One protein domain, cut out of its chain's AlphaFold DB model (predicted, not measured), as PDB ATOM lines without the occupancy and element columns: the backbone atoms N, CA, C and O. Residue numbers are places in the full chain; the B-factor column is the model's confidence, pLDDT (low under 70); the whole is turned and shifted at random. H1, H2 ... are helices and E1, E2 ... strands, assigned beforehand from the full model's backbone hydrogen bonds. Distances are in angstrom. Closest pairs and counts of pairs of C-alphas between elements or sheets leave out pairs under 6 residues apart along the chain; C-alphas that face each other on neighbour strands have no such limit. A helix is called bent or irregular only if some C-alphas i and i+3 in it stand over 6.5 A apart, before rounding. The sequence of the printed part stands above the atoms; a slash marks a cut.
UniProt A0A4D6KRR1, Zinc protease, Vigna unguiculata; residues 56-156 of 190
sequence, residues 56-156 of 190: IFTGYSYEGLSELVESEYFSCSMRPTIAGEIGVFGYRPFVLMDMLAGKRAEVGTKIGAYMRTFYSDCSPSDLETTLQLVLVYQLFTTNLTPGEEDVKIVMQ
ATOM      1  N   ILE A  56      97.932   8.040 -85.106       82.88
ATOM      2  CA  ILE A  56      97.216   8.837 -84.117       82.88
ATOM      3  C   ILE A  56      96.354   9.825 -84.877       82.88
ATOM      4  O   ILE A  56      96.841  10.528 -85.765       82.88
ATOM      5  N   PHE A  57      95.080   9.904 -84.523       78.69
ATOM      6  CA  PHE A  57      94.200  10.922 -85.074       78.69
ATOM      7  C   PHE A  57      93.267  11.472 -84.009       78.69
ATOM      8  O   PHE A  57      92.877  10.806 -83.052       78.69
ATOM      9  N   THR A  58      92.949  12.749 -84.162       77.00
ATOM     10  CA  THR A  58      92.085  13.488 -83.251       77.00
ATOM     11  C   THR A  58      91.055  14.217 -84.083       77.00
ATOM     12  O   THR A  58      91.392  14.842 -85.088       77.00
ATOM     13  N   GLY A  59      89.801  14.147 -83.663       75.19
ATOM     14  CA  GLY A  59      88.740  14.962 -84.232       75.19
ATOM     15  C   GLY A  59      88.123  15.844 -83.170       75.19
ATOM     16  O   GLY A  59      88.068  15.491 -81.989       75.19
ATOM     17  N   TYR A  60      87.650  17.003 -83.606       71.06
ATOM     18  CA  TYR A  60      86.928  17.938 -82.766       71.06
ATOM     19  C   TYR A  60      85.626  18.346 -83.447       71.06
ATOM     20  O   TYR A  60      85.542  18.449 -84.669       71.06
ATOM     21  N   SER A  61      84.620  18.593 -82.626       70.88
ATOM     22  CA  SER A  61      83.392  19.271 -83.003       70.88
ATOM     23  C   SER A  61      83.226  20.457 -82.072       70.88
ATOM     24  O   SER A  61      83.403  20.321 -80.857       70.88
ATOM     25  N   TYR A  62      82.860  21.606 -82.633       61.91
ATOM     26  CA  TYR A  62      82.191  22.648 -81.858       61.91
ATOM     27  C   TYR A  62      80.862  22.068 -81.330       61.91
ATOM     28  O   TYR A  62      80.449  21.012 -81.812       61.91
ATOM     29  N   GLU A  63      80.235  22.698 -80.338       66.31
ATOM     30  CA  GLU A  63      79.046  22.195 -79.612       66.31
ATOM     31  C   GLU A  63      79.367  21.305 -78.394       66.31
ATOM     32  O   GLU A  63      79.185  20.086 -78.382       66.31
ATOM     33  N   GLY A  64      79.878  21.914 -77.321       68.31
ATOM     34  CA  GLY A  64      80.144  21.239 -76.041       68.31
ATOM     35  C   GLY A  64      78.930  21.174 -75.103       68.31
ATOM     36  O   GLY A  64      77.783  21.217 -75.535       68.31
ATOM     37  N   LEU A  65      79.174  21.058 -73.795       71.56
ATOM     38  CA  LEU A  65      78.112  21.067 -72.773       71.56
ATOM     39  C   LEU A  65      77.495  22.459 -72.533       71.56
ATOM     40  O   LEU A  65      76.438  22.557 -71.923       71.56
ATOM     41  N   SER A  66      78.147  23.534 -72.983       72.31
ATOM     42  CA  SER A  66      77.681  24.917 -72.782       72.31
ATOM     43  C   SER A  66      76.411  25.264 -73.559       72.31
ATOM     44  O   SER A  66      75.709  26.191 -73.173       72.31
ATOM     45  N   GLU A  67      76.090  24.515 -74.612       69.94
ATOM     46  CA  GLU A  67      74.869  24.717 -75.405       69.94
ATOM     47  C   GLU A  67      73.630  24.073 -74.775       69.94
ATOM     48  O   GLU A  67      72.512  24.281 -75.240       69.94
ATOM     49  N   LEU A  68      73.826  23.287 -73.716       70.50
ATOM     50  CA  LEU A  68      72.754  22.595 -73.022       70.50
ATOM     51  C   LEU A  68      72.096  23.497 -71.983       70.50
ATOM     52  O   LEU A  68      72.733  24.352 -71.361       70.50
ATOM     53  N   VAL A  69      70.811  23.241 -71.747       76.44
ATOM     54  CA  VAL A  69      70.075  23.837 -70.630       76.44
ATOM     55  C   VAL A  69      70.631  23.273 -69.316       76.44
ATOM     56  O   VAL A  69      70.995  22.099 -69.248       76.44
ATOM     57  N   GLU A  70      70.671  24.085 -68.254       73.94
ATOM     58  CA  GLU A  70      71.217  23.706 -66.935       73.94
ATOM     59  C   GLU A  70      70.656  22.369 -66.416       73.94
ATOM     60  O   GLU A  70      71.404  21.542 -65.898       73.94
ATOM     61  N   SER A  71      69.365  22.104 -66.636       76.06
ATOM     62  CA  SER A  71      68.710  20.852 -66.233       76.06
ATOM     63  C   SER A  71      69.270  19.603 -66.922       76.06
ATOM     64  O   SER A  71      69.181  18.507 -66.376       76.06
ATOM     65  N   GLU A  72      69.825  19.745 -68.126       73.12
ATOM     66  CA  GLU A  72      70.363  18.637 -68.921       73.12
ATOM     67  C   GLU A  72      71.880  18.486 -68.776       73.12
ATOM     68  O   GLU A  72      72.432  17.455 -69.165       73.12
ATOM     69  N   TYR A  73      72.551  19.482 -68.186       74.12
ATOM     70  CA  TYR A  73      74.002  19.519 -68.034       74.12
ATOM     71  C   TYR A  73      74.535  18.285 -67.300       74.12
ATOM     72  O   TYR A  73      75.413  17.598 -67.818       74.12
ATOM     73  N   PHE A  74      73.967  17.961 -66.135       73.00
ATOM     74  CA  PHE A  74      74.415  16.827 -65.323       73.00
ATOM     75  C   PHE A  74      74.243  15.499 -66.072       73.00
ATOM     76  O   PHE A  74      75.208  14.757 -66.246       73.00
ATOM     77  N   SER A  75      73.054  15.262 -66.633       71.69
ATOM     78  CA  SER A  75      72.756  14.066 -67.435       71.69
ATOM     79  C   SER A  75      73.717  13.910 -68.622       71.69
ATOM     80  O   SER A  75      74.307  12.850 -68.831       71.69
ATOM     81  N   CYS A  76      73.963  14.991 -69.368       70.31
ATOM     82  CA  CYS A  76      74.882  14.959 -70.503       70.31
ATOM     83  C   CYS A  76      76.351  14.835 -70.091       70.31
ATOM     84  O   CYS A  76      77.127  14.223 -70.825       70.31
ATOM     85  N   SER A  77      76.733  15.372 -68.930       72.06
ATOM     86  CA  SER A  77      78.081  15.211 -68.375       72.06
ATOM     87  C   SER A  77      78.364  13.763 -67.965       72.06
ATOM     88  O   SER A  77      79.480  13.288 -68.149       72.06
ATOM     89  N   MET A  78      77.340  13.037 -67.498       70.31
ATOM     90  CA  MET A  78      77.428  11.622 -67.120       70.31
ATOM     91  C   MET A  78      77.320  10.672 -68.311       70.31
ATOM     92  O   MET A  78      77.704   9.507 -68.214       70.31
ATOM     93  N   ARG A  79      76.798  11.151 -69.445       68.06
ATOM     94  CA  ARG A  79      76.562  10.344 -70.647       68.06
ATOM     95  C   ARG A  79      77.782   9.524 -71.096       68.06
ATOM     96  O   ARG A  79      77.570   8.368 -71.444       68.06
ATOM     97  N   PRO A  80      79.033  10.034 -71.084       70.19
ATOM     98  CA  PRO A  80      80.204   9.229 -71.434       70.19
ATOM     99  C   PRO A  80      80.443   8.060 -70.472       70.19
ATOM    100  O   PRO A  80      80.736   6.960 -70.928       70.19
ATOM    101  N   THR A  81      80.271   8.278 -69.165       71.44
ATOM    102  CA  THR A  81      80.416   7.236 -68.135       71.44
ATOM    103  C   THR A  81      79.344   6.166 -68.302       71.44
ATOM    104  O   THR A  81      79.650   4.983 -68.356       71.44
ATOM    105  N   ILE A  82      78.091   6.589 -68.492       70.06
ATOM    106  CA  ILE A  82      76.964   5.685 -68.743       70.06
ATOM    107  C   ILE A  82      77.181   4.882 -70.033       70.06
ATOM    108  O   ILE A  82      76.996   3.670 -70.042       70.06
ATOM    109  N   ALA A  83      77.606   5.531 -71.118       69.56
ATOM    110  CA  ALA A  83      77.906   4.851 -72.376       69.56
ATOM    111  C   ALA A  83      79.060   3.842 -72.234       69.56
ATOM    112  O   ALA A  83      79.043   2.803 -72.891       69.56
ATOM    113  N   GLY A  84      80.032   4.132 -71.364       67.81
ATOM    114  CA  GLY A  84      81.093   3.203 -70.987       67.81
ATOM    115  C   GLY A  84      80.557   1.944 -70.307       67.81
ATOM    116  O   GLY A  84      80.967   0.852 -70.678       67.81
ATOM    117  N   GLU A  85      79.601   2.080 -69.387       68.62
ATOM    118  CA  GLU A  85      79.039   0.946 -68.639       68.62
ATOM    119  C   GLU A  85      78.056   0.092 -69.459       68.62
ATOM    120  O   GLU A  85      78.157  -1.137 -69.463       68.62
ATOM    121  N   ILE A  86      77.144   0.721 -70.215       67.12
ATOM    122  CA  ILE A  86      76.177  -0.009 -71.066       67.12
ATOM    123  C   ILE A  86      76.911  -0.760 -72.192       67.12
ATOM    124  O   ILE A  86      76.474  -1.822 -72.644       67.12
ATOM    125  N   GLY A  87      78.056  -0.226 -72.618       61.53
ATOM    126  CA  GLY A  87      78.921  -0.837 -73.609       61.53
ATOM    127  C   GLY A  87      78.833  -0.194 -74.993       61.53
ATOM    128  O   GLY A  87      77.832   0.397 -75.404       61.53
ATOM    129  N   VAL A  88      79.932  -0.319 -75.733       61.72
ATOM    130  CA  VAL A  88      80.105   0.271 -77.064       61.72
ATOM    131  C   VAL A  88      79.552  -0.698 -78.106       61.72
ATOM    132  O   VAL A  88      79.759  -1.904 -78.007       61.72
ATOM    133  N   PHE A  89      78.835  -0.190 -79.114       55.50
ATOM    134  CA  PHE A  89      78.259  -1.012 -80.194       55.50
ATOM    135  C   PHE A  89      77.197  -2.038 -79.712       55.50
ATOM    136  O   PHE A  89      76.816  -2.942 -80.446       55.50
ATOM    137  N   GLY A  90      76.678  -1.908 -78.482       58.47
ATOM    138  CA  GLY A  90      75.778  -2.908 -77.887       58.47
ATOM    139  C   GLY A  90      76.502  -4.140 -77.325       58.47
ATOM    140  O   GLY A  90      75.850  -5.117 -76.958       58.47
ATOM    141  N   TYR A  91      77.835  -4.096 -77.232       67.00
ATOM    142  CA  TYR A  91      78.650  -5.096 -76.546       67.00
ATOM    143  C   TYR A  91      79.131  -4.559 -75.201       67.00
ATOM    144  O   TYR A  91      79.638  -3.442 -75.120       67.00
ATOM    145  N   ARG A  92      79.027  -5.380 -74.148       69.19
ATOM    146  CA  ARG A  92      79.553  -5.025 -72.821       69.19
ATOM    147  C   ARG A  92      81.072  -4.803 -72.893       69.19
ATOM    148  O   ARG A  92      81.732  -5.484 -73.684       69.19
ATOM    149  N   PRO A  93      81.652  -3.936 -72.044       72.25
ATOM    150  CA  PRO A  93      83.071  -3.573 -72.112       72.25
ATOM    151  C   PRO A  93      84.040  -4.758 -72.167       72.25
ATOM    152  O   PRO A  93      84.979  -4.741 -72.954       72.25
ATOM    153  N   PHE A  94      83.785  -5.823 -71.402       75.06
ATOM    154  CA  PHE A  94      84.643  -7.013 -71.407       75.06
ATOM    155  C   PHE A  94      84.597  -7.789 -72.733       75.06
ATOM    156  O   PHE A  94      85.611  -8.332 -73.154       75.06
ATOM    157  N   VAL A  95      83.440  -7.824 -73.408       75.44
ATOM    158  CA  VAL A  95      83.291  -8.463 -74.726       75.44
ATOM    159  C   VAL A  95      84.035  -7.646 -75.770       75.44
ATOM    160  O   VAL A  95      84.729  -8.205 -76.611       75.44
ATOM    161  N   LEU A  96      83.929  -6.319 -75.689       74.06
ATOM    162  CA  LEU A  96      84.673  -5.425 -76.564       74.06
ATOM    163  C   LEU A  96      86.186  -5.573 -76.356       74.06
ATOM    164  O   LEU A  96      86.921  -5.644 -77.333       74.06
ATOM    165  N   MET A  97      86.650  -5.665 -75.107       76.56
ATOM    166  CA  MET A  97      88.065  -5.909 -74.807       76.56
ATOM    167  C   MET A  97      88.557  -7.232 -75.399       76.56
ATOM    168  O   MET A  97      89.647  -7.268 -75.958       76.56
ATOM    169  N   ASP A  98      87.750  -8.293 -75.327       79.12
ATOM    170  CA  ASP A  98      88.078  -9.587 -75.933       79.12
ATOM    171  C   ASP A  98      88.096  -9.511 -77.472       79.12
ATOM    172  O   ASP A  98      89.027  -9.983 -78.116       79.12
ATOM    173  N   MET A  99      87.129  -8.815 -78.080       77.25
ATOM    174  CA  MET A  99      87.092  -8.570 -79.531       77.25
ATOM    175  C   MET A  99      88.281  -7.742 -80.037       77.25
ATOM    176  O   MET A  99      88.691  -7.886 -81.191       77.25
ATOM    177  N   LEU A 100      88.812  -6.858 -79.193       78.44
ATOM    178  CA  LEU A 100      89.984  -6.035 -79.486       78.44
ATOM    179  C   LEU A 100      91.295  -6.701 -79.046       78.44
ATOM    180  O   LEU A 100      92.364  -6.133 -79.269       78.44
ATOM    181  N   ALA A 101      91.253  -7.907 -78.472       82.69
ATOM    182  CA  ALA A 101      92.451  -8.612 -78.045       82.69
ATOM    183  C   ALA A 101      93.384  -8.874 -79.238       82.69
ATOM    184  O   ALA A 101      92.990  -9.400 -80.278       82.69
ATOM    185  N   GLY A 102      94.650  -8.480 -79.087       80.62
ATOM    186  CA  GLY A 102      95.656  -8.593 -80.145       80.62
ATOM    187  C   GLY A 102      95.578  -7.512 -81.228       80.62
ATOM    188  O   GLY A 102      96.470  -7.465 -82.072       80.62
ATOM    189  N   LYS A 103      94.578  -6.623 -81.185       82.06
ATOM    190  CA  LYS A 103      94.532  -5.405 -82.001       82.06
ATOM    191  C   LYS A 103      95.102  -4.233 -81.221       82.06
ATOM    192  O   LYS A 103      94.887  -4.099 -80.018       82.06
ATOM    193  N   ARG A 104      95.789  -3.335 -81.921       81.44
ATOM    194  CA  ARG A 104      96.194  -2.047 -81.360       81.44
ATOM    195  C   ARG A 104      95.192  -1.009 -81.843       81.44
ATOM    196  O   ARG A 104      95.398  -0.399 -82.886       81.44
ATOM    197  N   ALA A 105      94.087  -0.878 -81.116       81.62
ATOM    198  CA  ALA A 105      93.016   0.067 -81.408       81.62
ATOM    199  C   ALA A 105      92.441   0.630 -80.105       81.62
ATOM    200  O   ALA A 105      91.759  -0.071 -79.361       81.62
ATOM    201  N   GLU A 106      92.699   1.908 -79.855       80.12
ATOM    202  CA  GLU A 106      92.197   2.640 -78.700       80.12
ATOM    203  C   GLU A 106      91.482   3.910 -79.161       80.12
ATOM    204  O   GLU A 106      91.939   4.633 -80.053       80.12
ATOM    205  N   VAL A 107      90.326   4.175 -78.556       77.81
ATOM    206  CA  VAL A 107      89.519   5.365 -78.819       77.81
ATOM    207  C   VAL A 107      89.084   5.942 -77.482       77.81
ATOM    208  O   VAL A 107      88.384   5.290 -76.713       77.81
ATOM    209  N   GLY A 108      89.482   7.182 -77.226       76.31
ATOM    210  CA  GLY A 108      89.067   7.956 -76.067       76.31
ATOM    211  C   GLY A 108      88.256   9.166 -76.502       76.31
ATOM    212  O   GLY A 108      88.537   9.786 -77.529       76.31
ATOM    213  N   THR A 109      87.251   9.542 -75.719       73.12
ATOM    214  CA  THR A 109      86.453  10.736 -76.004       73.12
ATOM    215  C   THR A 109      86.387  11.648 -74.802       73.12
ATOM    216  O   THR A 109      86.496  11.236 -73.648       73.12
ATOM    217  N   LYS A 110      86.268  12.937 -75.091       74.62
ATOM    218  CA  LYS A 110      86.225  13.985 -74.090       74.62
ATOM    219  C   LYS A 110      85.231  15.037 -74.530       74.62
ATOM    220  O   LYS A 110      85.361  15.635 -75.596       74.62
ATOM    221  N   ILE A 111      84.240  15.268 -73.683       73.75
ATOM    222  CA  ILE A 111      83.263  16.333 -73.862       73.75
ATOM    223  C   ILE A 111      83.696  17.488 -72.963       73.75
ATOM    224  O   ILE A 111      83.801  17.335 -71.748       73.75
ATOM    225  N   GLY A 112      84.008  18.629 -73.570       72.25
ATOM    226  CA  GLY A 112      84.332  19.864 -72.869       72.25
ATOM    227  C   GLY A 112      83.180  20.866 -72.885       72.25
ATOM    228  O   GLY A 112      82.088  20.604 -73.393       72.25
ATOM    229  N   ALA A 113      83.461  22.061 -72.365       72.38
ATOM    230  CA  ALA A 113      82.519  23.177 -72.332       72.38
ATOM    231  C   ALA A 113      82.009  23.566 -73.717       72.38
ATOM    232  O   ALA A 113      80.810  23.648 -73.954       72.38
ATOM    233  N   TYR A 114      82.940  23.777 -74.640       71.56
ATOM    234  CA  TYR A 114      82.672  24.403 -75.935       71.56
ATOM    235  C   TYR A 114      82.916  23.462 -77.112       71.56
ATOM    236  O   TYR A 114      82.565  23.773 -78.243       71.56
ATOM    237  N   MET A 115      83.546  22.321 -76.849       67.81
ATOM    238  CA  MET A 115      83.999  21.407 -77.882       67.81
ATOM    239  C   MET A 115      83.952  19.969 -77.388       67.81
ATOM    240  O   MET A 115      84.184  19.685 -76.210       67.81
ATOM    241  N   ARG A 116      83.661  19.064 -78.315       73.62
ATOM    242  CA  ARG A 116      83.756  17.617 -78.139       73.62
ATOM    243  C   ARG A 116      84.960  17.148 -78.918       73.62
ATOM    244  O   ARG A 116      85.105  17.481 -80.088       73.62
ATOM    245  N   THR A 117      85.805  16.368 -78.278       72.50
ATOM    246  CA  THR A 117      87.022  15.831 -78.874       72.50
ATOM    247  C   THR A 117      87.015  14.323 -78.753       72.50
ATOM    248  O   THR A 117      86.585  13.783 -77.735       72.50
ATOM    249  N   PHE A 118      87.509  13.644 -79.773       77.88
ATOM    250  CA  PHE A 118      87.920  12.256 -79.651       77.88
ATOM    251  C   PHE A 118      89.383  12.148 -80.044       77.88
ATOM    252  O   PHE A 118      89.857  12.862 -80.926       77.88
ATOM    253  N   TYR A 119      90.075  11.254 -79.366       79.75
ATOM    254  CA  TYR A 119      91.450  10.885 -79.613       79.75
ATOM    255  C   TYR A 119      91.478   9.398 -79.922       79.75
ATOM    256  O   TYR A 119      90.736   8.620 -79.321       79.75
ATOM    257  N   SER A 120      92.335   9.003 -80.849       81.81
ATOM    258  CA  SER A 120      92.514   7.604 -81.165       81.81
ATOM    259  C   SER A 120      93.962   7.263 -81.464       81.81
ATOM    260  O   SER A 120      94.680   8.055 -82.078       81.81
ATOM    261  N   ASP A 121      94.346   6.068 -81.025       85.06
ATOM    262  CA  ASP A 121      95.643   5.440 -81.234       85.06
ATOM    263  C   ASP A 121      95.427   4.068 -81.866       85.06
ATOM    264  O   ASP A 121      94.680   3.240 -81.333       85.06
ATOM    265  N   CYS A 122      96.049   3.813 -83.012       87.25
ATOM    266  CA  CYS A 122      95.994   2.489 -83.607       87.25
ATOM    267  C   CYS A 122      97.214   2.111 -84.436       87.25
ATOM    268  O   CYS A 122      98.049   2.945 -84.778       87.25
ATOM    269  N   SER A 123      97.333   0.826 -84.772       86.69
ATOM    270  CA  SER A 123      98.259   0.384 -85.818       86.69
ATOM    271  C   SER A 123      97.688   0.697 -87.214       86.69
ATOM    272  O   SER A 123      96.464   0.698 -87.381       86.69
ATOM    273  N   PRO A 124      98.526   0.890 -88.254       81.94
ATOM    274  CA  PRO A 124      98.034   1.061 -89.625       81.94
ATOM    275  C   PRO A 124      97.133  -0.089 -90.104       81.94
ATOM    276  O   PRO A 124      96.189   0.144 -90.853       81.94
ATOM    277  N   SER A 125      97.387  -1.322 -89.645       82.94
ATOM    278  CA  SER A 125      96.563  -2.500 -89.952       82.94
ATOM    279  C   SER A 125      95.198  -2.503 -89.260       82.94
ATOM    280  O   SER A 125      94.261  -3.104 -89.779       82.94
ATOM    281  N   ASP A 126      95.069  -1.830 -88.115       83.25
ATOM    282  CA  ASP A 126      93.826  -1.770 -87.338       83.25
ATOM    283  C   ASP A 126      93.012  -0.494 -87.600       83.25
ATOM    284  O   ASP A 126      91.903  -0.360 -87.080       83.25
ATOM    285  N   LEU A 127      93.512   0.419 -88.441       80.00
ATOM    286  CA  LEU A 127      92.907   1.725 -88.713       80.00
ATOM    287  C   LEU A 127      91.420   1.642 -89.081       80.00
ATOM    288  O   LEU A 127      90.625   2.435 -88.586       80.00
ATOM    289  N   GLU A 128      91.020   0.671 -89.903       75.25
ATOM    290  CA  GLU A 128      89.610   0.477 -90.261       75.25
ATOM    291  C   GLU A 128      88.751   0.130 -89.037       75.25
ATOM    292  O   GLU A 128      87.690   0.723 -88.840       75.25
ATOM    293  N   THR A 129      89.223  -0.786 -88.183       75.94
ATOM    294  CA  THR A 129      88.513  -1.174 -86.951       75.94
ATOM    295  C   THR A 129      88.378   0.035 -86.029       75.94
ATOM    296  O   THR A 129      87.307   0.305 -85.489       75.94
ATOM    297  N   THR A 130      89.443   0.815 -85.899       77.12
ATOM    298  CA  THR A 130      89.467   2.025 -85.083       77.12
ATOM    299  C   THR A 130      88.527   3.106 -85.611       77.12
ATOM    300  O   THR A 130      87.791   3.719 -84.840       77.12
ATOM    301  N   LEU A 131      88.482   3.318 -86.927       75.81
ATOM    302  CA  LEU A 131      87.541   4.248 -87.547       75.81
ATOM    303  C   LEU A 131      86.093   3.793 -87.354       75.81
ATOM    304  O   LEU A 131      85.242   4.629 -87.067       75.81
ATOM    305  N   GLN A 132      85.811   2.492 -87.446       73.19
ATOM    306  CA  GLN A 132      84.487   1.945 -87.142       73.19
ATOM    307  C   GLN A 132      84.101   2.193 -85.677       73.19
ATOM    308  O   GLN A 132      82.982   2.636 -85.420       73.19
ATOM    309  N   LEU A 133      85.025   2.008 -84.728       71.62
ATOM    310  CA  LEU A 133      84.795   2.344 -83.318       71.62
ATOM    311  C   LEU A 133      84.483   3.836 -83.133       71.62
ATOM    312  O   LEU A 133      83.496   4.172 -82.488       71.62
ATOM    313  N   VAL A 134      85.268   4.732 -83.740       65.38
ATOM    314  CA  VAL A 134      85.063   6.192 -83.663       65.38
ATOM    315  C   VAL A 134      83.732   6.613 -84.294       65.38
ATOM    316  O   VAL A 134      82.976   7.378 -83.694       65.38
ATOM    317  N   LEU A 135      83.431   6.124 -85.499       61.59
ATOM    318  CA  LEU A 135      82.218   6.473 -86.245       61.59
ATOM    319  C   LEU A 135      80.952   5.984 -85.532       61.59
ATOM    320  O   LEU A 135      79.952   6.706 -85.507       61.59
ATOM    321  N   VAL A 136      80.991   4.794 -84.926       55.50
ATOM    322  CA  VAL A 136      79.847   4.242 -84.189       55.50
ATOM    323  C   VAL A 136      79.707   4.877 -82.804       55.50
ATOM    324  O   VAL A 136      78.586   5.179 -82.403       55.50
ATOM    325  N   TYR A 137      80.816   5.149 -82.105       60.03
ATOM    326  CA  TYR A 137      80.804   5.800 -80.792       60.03
ATOM    327  C   TYR A 137      80.330   7.262 -80.868       60.03
ATOM    328  O   TYR A 137      79.497   7.685 -80.069       60.03
ATOM    329  N   GLN A 138      80.860   8.050 -81.810       52.06
ATOM    330  CA  GLN A 138      80.785   9.516 -81.735       52.06
ATOM    331  C   GLN A 138      79.709  10.133 -82.634       52.06
ATOM    332  O   GLN A 138      79.165  11.185 -82.295       52.06
ATOM    333  N   LEU A 139      79.437   9.530 -83.796       51.41
ATOM    334  CA  LEU A 139      78.742  10.231 -84.876       51.41
ATOM    335  C   LEU A 139      77.301   9.770 -85.110       51.41
ATOM    336  O   LEU A 139      76.517  10.605 -85.555       51.41
ATOM    337  N   PHE A 140      76.918   8.514 -84.820       47.97
ATOM    338  CA  PHE A 140      75.608   8.045 -85.300       47.97
ATOM    339  C   PHE A 140      74.688   7.277 -84.362       47.97
ATOM    340  O   PHE A 140      73.506   7.610 -84.333       47.97
ATOM    341  N   THR A 141      75.089   6.221 -83.670       49.62
ATOM    342  CA  THR A 141      74.052   5.199 -83.459       49.62
ATOM    343  C   THR A 141      74.445   4.198 -82.406       49.62
ATOM    344  O   THR A 141      75.148   3.251 -82.727       49.62
ATOM    345  N   THR A 142      73.896   4.375 -81.207       48.81
ATOM    346  CA  THR A 142      72.857   3.468 -80.700       48.81
ATOM    347  C   THR A 142      71.985   4.287 -79.743       48.81
ATOM    348  O   THR A 142      72.516   5.003 -78.898       48.81
ATOM    349  N   ASN A 143      70.653   4.216 -79.850       53.53
ATOM    350  CA  ASN A 143      69.785   4.645 -78.748       53.53
ATOM    351  C   ASN A 143      70.012   3.656 -77.595       53.53
ATOM    352  O   ASN A 143      69.291   2.671 -77.472       53.53
ATOM    353  N   LEU A 144      71.078   3.863 -76.825       55.78
ATOM    354  CA  LEU A 144      71.364   3.095 -75.623       55.78
ATOM    355  C   LEU A 144      70.356   3.561 -74.584       55.78
ATOM    356  O   LEU A 144      70.463   4.663 -74.052       55.78
ATOM    357  N   THR A 145      69.332   2.752 -74.350       63.44
ATOM    358  CA  THR A 145      68.480   2.914 -73.179       63.44
ATOM    359  C   THR A 145      69.194   2.227 -72.019       63.44
ATOM    360  O   THR A 145      69.247   0.994 -72.032       63.44
ATOM    361  N   PRO A 146      69.784   2.972 -71.066       66.81
ATOM    362  CA  PRO A 146      70.393   2.363 -69.888       66.81
ATOM    363  C   PRO A 146      69.386   1.461 -69.172       66.81
ATOM    364  O   PRO A 146      68.238   1.866 -68.965       66.81
ATOM    365  N   GLY A 147      69.814   0.263 -68.775       72.69
ATOM    366  CA  GLY A 147      69.065  -0.534 -67.810       72.69
ATOM    367  C   GLY A 147      69.138   0.105 -66.422       72.69
ATOM    368  O   GLY A 147      70.064   0.857 -66.121       72.69
ATOM    369  N   GLU A 148      68.184  -0.201 -65.540       78.50
ATOM    370  CA  GLU A 148      68.205   0.339 -64.169       78.50
ATOM    371  C   GLU A 148      69.478  -0.041 -63.392       78.50
ATOM    372  O   GLU A 148      69.933   0.722 -62.543       78.50
ATOM    373  N   GLU A 149      70.055  -1.211 -63.671       79.56
ATOM    374  CA  GLU A 149      71.293  -1.676 -63.034       79.56
ATOM    375  C   GLU A 149      72.508  -0.849 -63.471       79.56
ATOM    376  O   GLU A 149      73.294  -0.443 -62.617       79.56
ATOM    377  N   ASP A 150      72.614  -0.513 -64.761       75.00
ATOM    378  CA  ASP A 150      73.704   0.313 -65.297       75.00
ATOM    379  C   ASP A 150      73.671   1.716 -64.676       75.00
ATOM    380  O   ASP A 150      74.697   2.253 -64.262       75.00
ATOM    381  N   VAL A 151      72.468   2.295 -64.535       76.38
ATOM    382  CA  VAL A 151      72.295   3.592 -63.861       76.38
ATOM    383  C   VAL A 151      72.715   3.499 -62.399       76.38
ATOM    384  O   VAL A 151      73.404   4.392 -61.918       76.38
ATOM    385  N   LYS A 152      72.337   2.432 -61.683       82.56
ATOM    386  CA  LYS A 152      72.723   2.251 -60.273       82.56
ATOM    387  C   LYS A 152      74.238   2.159 -60.101       82.56
ATOM    388  O   LYS A 152      74.761   2.806 -59.198       82.56
ATOM    389  N   ILE A 153      74.930   1.421 -60.970       81.31
ATOM    390  CA  ILE A 153      76.398   1.309 -60.950       81.31
ATOM    391  C   ILE A 153      77.034   2.685 -61.148       81.31
ATOM    392  O   ILE A 153      77.854   3.110 -60.335       81.31
ATOM    393  N   VAL A 154      76.607   3.422 -62.176       78.31
ATOM    394  CA  VAL A 154      77.147   4.760 -62.447       78.31
ATOM    395  C   VAL A 154      76.864   5.718 -61.292       78.31
ATOM    396  O   VAL A 154      77.746   6.479 -60.906       78.31
ATOM    397  N   MET A 155      75.664   5.677 -60.707       81.50
ATOM    398  CA  MET A 155      75.319   6.517 -59.557       81.50
ATOM    399  C   MET A 155      76.193   6.206 -58.340       81.50
ATOM    400  O   MET A 155      76.663   7.137 -57.693       81.50
ATOM    401  N   GLN A 156      76.476   4.929 -58.075       84.75
ATOM    402  CA  GLN A 156      77.382   4.534 -56.998       84.75
ATOM    403  C   GLN A 156      78.812   5.040 -57.251       84.75
ATOM    404  O   GLN A 156      79.428   5.618 -56.360       84.75
TER     405      GLN A 156
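What this domain is: This is residues 56 to 156 of the 190 residues of the protein "Zinc protease" of Vigna unguiculata (UniProt A0A4D6KRR1). A small three-stranded antiparallel sheet, in the order E1, E3, E2, has the helix H3 packed along one face, while its other face is bare. Beyond the sheet's E2 edge, the kinked helix H1 and the short H2 follow one another, meeting at a corner, and H4 crosses the last part of H1 on the side away from the sheet. The printed part has 101 residues, with four named helices and three named strands in the order E1, H1, H2, E2, E3, H3, H4; the class is mixed, helices and strands. It is compact, with a radius of gyration of the C-alphas of 14.4 A and spans of 43 by 32 by 21 A.

How they stand to each other: The inner strand E3, residues 115 to 122, is antiparallel to the edge strand E1, residues 56 to 62, at 167 degrees, with N 59 and O 118 3.0 A apart, within hydrogen-bond range. E3 and the other edge strand, E2, residues 105 to 111, form an antiparallel hairpin at 169 degrees, with N 108 and O 119 2.8 A apart. H3, residues 127 to 140, is on the sheet at a height of 9.2 A, over E3 and E2, and runs along the strands, at 16 degrees to E2 on the local plane; the closest C-alphas of H3 and E2 are those of Thr 130 and Ala 105, 5.5 A apart. These two layers are the sheet and the helix on one face of it. H3 and E1 are near each other. H1, residues 70 to 86, only grazes the sheet with residues 76 to 80. H1 only just touches H2, residues 93 to 99, with 3 pairs of C-alphas within 8 A and only at the corner; the closest are Glu 85 and Pro 93, 7.0 A. E1, H1, H2 and E2 make a split strand-helix-strand unit, two strands running the same way with E3 between them, and its crossover is right-handed. Residues 81 to 86 of H1 touch H4, residues 148 to 156; the closest C-alphas are those of Ile 86 and Asp 150, 6.3 A apart, and the lines are only just about perpendicular, at 72 degrees. H1 and H3 are apart. In H2 and H4 every O i to N i+4 pair is within hydrogen-bond range, against 9 of 13 in H1 and 9 of 10 in H3.

Where its parts are: E1 begins at C-alpha 56 (97.216, 8.837, -84.117) and measures 20.5 A; E2 measures 20.4 A and E3 23.1 A. H1 measures 24.6 A, with a kink of 42 degrees near residue 80, and is irregular: C-alphas 77 and 80 are 7.0 A apart. H3, 18.7 A, begins at C-alpha 127 (92.907, 1.725, -88.713) and is irregular too, with C-alphas 137 and 140 7.2 A apart. H2 measures 9.8 A, and H4, 12.4 A, ends at C-alpha 156 (77.382, 4.534, -56.998).

The domain as a whole: The two C-alphas farthest apart are those of Ser 71 and Ser 125, 43.4 A. The printed part has no cut and no long link. The mean pLDDT of the printed part is 72.2, and 29 residues are under 70, among them residues 83 to 92 and 134 to 146.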